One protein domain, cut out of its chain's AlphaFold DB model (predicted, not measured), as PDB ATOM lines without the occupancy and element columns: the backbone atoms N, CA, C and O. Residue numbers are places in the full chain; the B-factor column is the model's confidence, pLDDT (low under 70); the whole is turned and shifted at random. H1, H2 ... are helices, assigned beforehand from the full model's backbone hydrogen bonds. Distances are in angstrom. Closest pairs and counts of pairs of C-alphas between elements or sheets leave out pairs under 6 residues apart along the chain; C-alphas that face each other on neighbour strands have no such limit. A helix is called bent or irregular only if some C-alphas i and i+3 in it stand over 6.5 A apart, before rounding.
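This is residues 23 to 62 of the 147 residues of an uncharacterized protein of Setosphaeria turcica (strain 28A) (UniProt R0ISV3). One long helix, H1, kinked near residue 48, makes most of a thin rod, and the short helix H2 carries the rod on at its far end. The printed part has 40 residues with two named helices, H1 then H2, and no named strand; its class is all helix. It is extended, with a radius of gyration of the C-alphas of 17.3 A and spans of 58 by 12 by 6 A.

H1, residues 23 to 54, runs 44.0 A from C-alpha 23 at (-49.711, 15.793, 35.031) to C-alpha 54 at (-28.189, 2.716, -1.059). H1 has a kink of 32 degrees near residue 48. It is only just irregular: C-alphas 49 and 52 are 6.7 A apart. H2, residues 56 to 60, ends with C-alpha 60 at (-21.717, -2.192, -8.414).

H1 and H2 meet only through their link, a tight one of 1 residue, Arg 55. Residues 23 to 62 stand free. In H2 the O i to N i+4 pair is within hydrogen-bond range; in H1, 24 of 28 are.

The C-alphas of Gly 23 and Arg 62, the two farthest apart, are 58.4 A apart. The printed part has no cut. The mean pLDDT of the printed part is 78.0, with residues 51 to 62 under 70.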
ATOM      1  N   GLY A  23     -49.549  15.929  36.489       77.00
ATOM      2  CA  GLY A  23     -49.711  15.793  35.031       77.00
ATOM      3  C   GLY A  23     -48.538  16.387  34.233       77.00
ATOM      4  O   GLY A  23     -48.196  15.894  33.164       77.00
ATOM      5  N   THR A  24     -47.846  17.373  34.810       80.31
ATOM      6  CA  THR A  24     -46.580  17.921  34.305       80.31
ATOM      7  C   THR A  24     -45.436  16.906  34.294       80.31
ATOM      8  O   THR A  24     -44.722  16.814  33.301       80.31
ATOM      9  N   ALA A  25     -45.261  16.110  35.349       83.25
ATOM     10  CA  ALA A  25     -44.241  15.068  35.405       83.25
ATOM     11  C   ALA A  25     -44.543  13.930  34.417       83.25
ATOM     12  O   ALA A  25     -43.632  13.449  33.748       83.25
ATOM     13  N   ILE A  26     -45.818  13.567  34.233       83.38
ATOM     14  CA  ILE A  26     -46.229  12.606  33.194       83.38
ATOM     15  C   ILE A  26     -45.910  13.161  31.799       83.38
ATOM     16  O   ILE A  26     -45.310  12.463  30.985       83.38
ATOM     17  N   ALA A  27     -46.240  14.430  31.534       83.12
ATOM     18  CA  ALA A  27     -45.939  15.076  30.259       83.12
ATOM     19  C   ALA A  27     -44.431  15.089  29.960       83.12
ATOM     20  O   ALA A  27     -44.029  14.779  28.842       83.12
ATOM     21  N   LEU A  28     -43.585  15.361  30.959       86.44
ATOM     22  CA  LEU A  28     -42.129  15.314  30.793       86.44
ATOM     23  C   LEU A  28     -41.623  13.903  30.469       86.44
ATOM     24  O   LEU A  28     -40.798  13.753  29.569       86.44
ATOM     25  N   ILE A  29     -42.141  12.870  31.139       86.88
ATOM     26  CA  ILE A  29     -41.778  11.471  30.859       86.88
ATOM     27  C   ILE A  29     -42.154  11.093  29.421       86.88
ATOM     28  O   ILE A  29     -41.363  10.473  28.709       86.88
ATOM     29  N   VAL A  30     -43.337  11.498  28.964       89.44
ATOM     30  CA  VAL A  30     -43.789  11.219  27.597       89.44
ATOM     31  C   VAL A  30     -42.938  11.984  26.580       89.44
ATOM     32  O   VAL A  30     -42.440  11.384  25.626       89.44
ATOM     33  N   CYS A  31     -42.713  13.282  26.789       90.00
ATOM     34  CA  CYS A  31     -41.994  14.126  25.836       90.00
ATOM     35  C   CYS A  31     -40.495  13.818  25.746       90.00
ATOM     36  O   CYS A  31     -39.940  13.846  24.651       90.00
ATOM     37  N   VAL A  32     -39.840  13.519  26.868       91.44
ATOM     38  CA  VAL A  32     -38.389  13.260  26.912       91.44
ATOM     39  C   VAL A  32     -38.071  11.772  26.769       91.44
ATOM     40  O   VAL A  32     -36.996  11.423  26.298       91.44
ATOM     41  N   GLY A  33     -38.986  10.880  27.148       90.12
ATOM     42  CA  GLY A  33     -38.782   9.437  27.047       90.12
ATOM     43  C   GLY A  33     -39.387   8.842  25.781       90.12
ATOM     44  O   GLY A  33     -38.683   8.269  24.952       90.12
ATOM     45  N   ILE A  34     -40.703   8.975  25.614       93.00
ATOM     46  CA  ILE A  34     -41.452   8.212  24.605       93.00
ATOM     47  C   ILE A  34     -41.259   8.795  23.201       93.00
ATOM     48  O   ILE A  34     -40.980   8.047  22.264       93.00
ATOM     49  N   ILE A  35     -41.356  10.119  23.051       94.00
ATOM     50  CA  ILE A  35     -41.202  10.784  21.746       94.00
ATOM     51  C   ILE A  35     -39.853  10.460  21.076       94.00
ATOM     52  O   ILE A  35     -39.875  10.006  19.930       94.00
ATOM     53  N   PRO A  36     -38.682  10.615  21.731       93.94
ATOM     54  CA  PRO A  36     -37.418  10.278  21.079       93.94
ATOM     55  C   PRO A  36     -37.290   8.782  20.779       93.94
ATOM     56  O   PRO A  36     -36.744   8.431  19.736       93.94
ATOM     57  N   CYS A  37     -37.846   7.896  21.615       94.94
ATOM     58  CA  CYS A  37     -37.871   6.462  21.316       94.94
ATOM     59  C   CYS A  37     -38.644   6.156  20.024       94.94
ATOM     60  O   CYS A  37     -38.158   5.394  19.188       94.94
ATOM     61  N   ILE A  38     -39.809   6.782  19.824       94.06
ATOM     62  CA  ILE A  38     -40.608   6.619  18.599       94.06
ATOM     63  C   ILE A  38     -39.826   7.116  17.377       94.06
ATOM     64  O   ILE A  38     -39.795   6.430  16.356       94.06
ATOM     65  N   ILE A  39     -39.155   8.268  17.486       95.12
ATOM     66  CA  ILE A  39     -38.336   8.825  16.399       95.12
ATOM     67  C   ILE A  39     -37.198   7.867  16.028       95.12
ATOM     68  O   ILE A  39     -36.969   7.627  14.845       95.12
ATOM     69  N   ILE A  40     -36.510   7.286  17.016       95.00
ATOM     70  CA  ILE A  40     -35.419   6.331  16.778       95.00
ATOM     71  C   ILE A  40     -35.944   5.070  16.089       95.00
ATOM     72  O   ILE A  40     -35.368   4.643  15.091       95.00
ATOM     73  N   ILE A  41     -37.048   4.490  16.573       95.31
ATOM     74  CA  ILE A  41     -37.658   3.306  15.948       95.31
ATOM     75  C   ILE A  41     -38.048   3.612  14.501       95.31
ATOM     76  O   ILE A  41     -37.726   2.840  13.600       95.31
ATOM     77  N   TRP A  42     -38.685   4.758  14.261       96.31
ATOM     78  CA  TRP A  42     -39.066   5.181  12.919       96.31
ATOM     79  C   TRP A  42     -37.847   5.365  12.010       96.31
ATOM     80  O   TRP A  42     -37.843   4.857  10.890       96.31
ATOM     81  N   ALA A  43     -36.785   6.007  12.501       92.25
ATOM     82  CA  ALA A  43     -35.540   6.190  11.762       92.25
ATOM     83  C   ALA A  43     -34.856   4.854  11.439       92.25
ATOM     84  O   ALA A  43     -34.339   4.689  10.338       92.25
ATOM     85  N   VAL A  44     -34.881   3.885  12.356       92.00
ATOM     86  CA  VAL A  44     -34.339   2.539  12.128       92.00
ATOM     87  C   VAL A  44     -35.170   1.792  11.085       92.00
ATOM     88  O   VAL A  44     -34.596   1.240  10.150       92.00
ATOM     89  N   CYS A  45     -36.501   1.821  11.181       90.19
ATOM     90  CA  CYS A  45     -37.389   1.236  10.171       90.19
ATOM     91  C   CYS A  45     -37.182   1.880   8.793       90.19
ATOM     92  O   CYS A  45     -37.067   1.173   7.792       90.19
ATOM     93  N   PHE A  46     -37.080   3.210   8.746       89.25
ATOM     94  CA  PHE A  46     -36.794   3.953   7.523       89.25
ATOM     95  C   PHE A  46     -35.420   3.592   6.966       89.25
ATOM     96  O   PHE A  46     -35.293   3.354   5.768       89.25
ATOM     97  N   LEU A  47     -34.404   3.487   7.827       83.69
ATOM     98  CA  LEU A  47     -33.075   3.075   7.422       83.69
ATOM     99  C   LEU A  47     -33.132   1.670   6.842       83.69
ATOM    100  O   LEU A  47     -32.718   1.518   5.712       83.69
ATOM    101  N   PHE A  48     -33.706   0.670   7.516       80.75
ATOM    102  CA  PHE A  48     -33.847  -0.684   6.964       80.75
ATOM    103  C   PHE A  48     -34.620  -0.728   5.641       80.75
ATOM    104  O   PHE A  48     -34.286  -1.540   4.780       80.75
ATOM    105  N   TRP A  49     -35.606   0.151   5.454       79.44
ATOM    106  CA  TRP A  49     -36.346   0.267   4.198       79.44
ATOM    107  C   TRP A  49     -35.535   0.938   3.076       79.44
ATOM    108  O   TRP A  49     -35.567   0.478   1.937       79.44
ATOM    109  N   ALA A  50     -34.747   1.970   3.389       70.50
ATOM    110  CA  ALA A  50     -33.886   2.691   2.444       70.50
ATOM    111  C   ALA A  50     -32.522   2.004   2.204       70.50
ATOM    112  O   ALA A  50     -31.880   2.185   1.171       70.50
ATOM    113  N   TYR A  51     -32.069   1.175   3.138       63.22
ATOM    114  CA  TYR A  51     -30.789   0.471   3.129       63.22
ATOM    115  C   TYR A  51     -30.579  -0.484   1.946       63.22
ATOM    116  O   TYR A  51     -29.456  -0.519   1.430       63.22
ATOM    117  N   PRO A  52     -31.586  -1.240   1.451       62.44
ATOM    118  CA  PRO A  52     -31.425  -2.004   0.215       62.44
ATOM    119  C   PRO A  52     -31.254  -1.116  -1.028       62.44
ATOM    120  O   PRO A  52     -30.704  -1.593  -2.021       62.44
ATOM    121  N   TYR A  53     -31.657   0.160  -0.989       57.50
ATOM    122  CA  TYR A  53     -31.509   1.075  -2.125       57.50
ATOM    123  C   TYR A  53     -30.109   1.698  -2.209       57.50
ATOM    124  O   TYR A  53     -29.591   1.882  -3.310       57.50
ATOM    125  N   ASP A  54     -29.452   1.958  -1.074       54.53
ATOM    126  CA  ASP A  54     -28.189   2.716  -1.059       54.53
ATOM    127  C   ASP A  54     -26.922   1.832  -1.128       54.53
ATOM    128  O   ASP A  54     -25.836   2.259  -1.540       54.53
ATOM    129  N   ARG A  55     -27.031   0.534  -0.804       54.81
ATOM    130  CA  ARG A  55     -25.868  -0.379  -0.775       54.81
ATOM    131  C   ARG A  55     -25.335  -0.828  -2.135       54.81
ATOM    132  O   ARG A  55     -24.239  -1.393  -2.193       54.81
ATOM    133  N   ASN A  56     -26.014  -0.509  -3.234       53.66
ATOM    134  CA  ASN A  56     -25.528  -0.857  -4.571       53.66
ATOM    135  C   ASN A  56     -24.659   0.224  -5.235       53.66
ATOM    136  O   ASN A  56     -23.986  -0.079  -6.223       53.66
ATOM    137  N   CYS A  57     -24.566   1.444  -4.694       52.22
ATOM    138  CA  CYS A  57     -23.871   2.525  -5.407       52.22
ATOM    139  C   CYS A  57     -22.331   2.387  -5.385       52.22
ATOM    140  O   CYS A  57     -21.662   2.649  -6.390       52.22
ATOM    141  N   CYS A  58     -21.750   1.871  -4.293       51.06
ATOM    142  CA  CYS A  58     -20.288   1.745  -4.169       51.06
ATOM    143  C   CYS A  58     -19.731   0.380  -4.622       51.06
ATOM    144  O   CYS A  58     -18.593   0.309  -5.091       51.06
ATOM    145  N   CYS A  59     -20.521  -0.699  -4.549       50.25
ATOM    146  CA  CYS A  59     -20.063  -2.050  -4.909       50.25
ATOM    147  C   CYS A  59     -20.392  -2.459  -6.358       50.25
ATOM    148  O   CYS A  59     -19.653  -3.261  -6.933       50.25
ATOM    149  N   MET A  60     -21.424  -1.887  -7.002       50.50
ATOM    150  CA  MET A  60     -21.717  -2.192  -8.414       50.50
ATOM    151  C   MET A  60     -20.847  -1.408  -9.406       50.50
ATOM    152  O   MET A  60     -20.542  -1.930 -10.483       50.50
ATOM    153  N   LYS A  61     -20.354  -0.208  -9.053       46.25
ATOM    154  CA  LYS A  61     -19.466   0.573  -9.943       46.25
ATOM    155  C   LYS A  61     -18.125  -0.106 -10.236       46.25
ATOM    156  O   LYS A  61     -17.516   0.192 -11.256       46.25
ATOM    157  N   ARG A  62     -17.669  -1.041  -9.392       51.66
ATOM    158  CA  ARG A  62     -16.441  -1.821  -9.643       51.66
ATOM    159  C   ARG A  62     -16.665  -3.130 -10.402       51.66
ATOM    160  O   ARG A  62     -15.682  -3.712 -10.851       51.66
TER     161      ARG A  62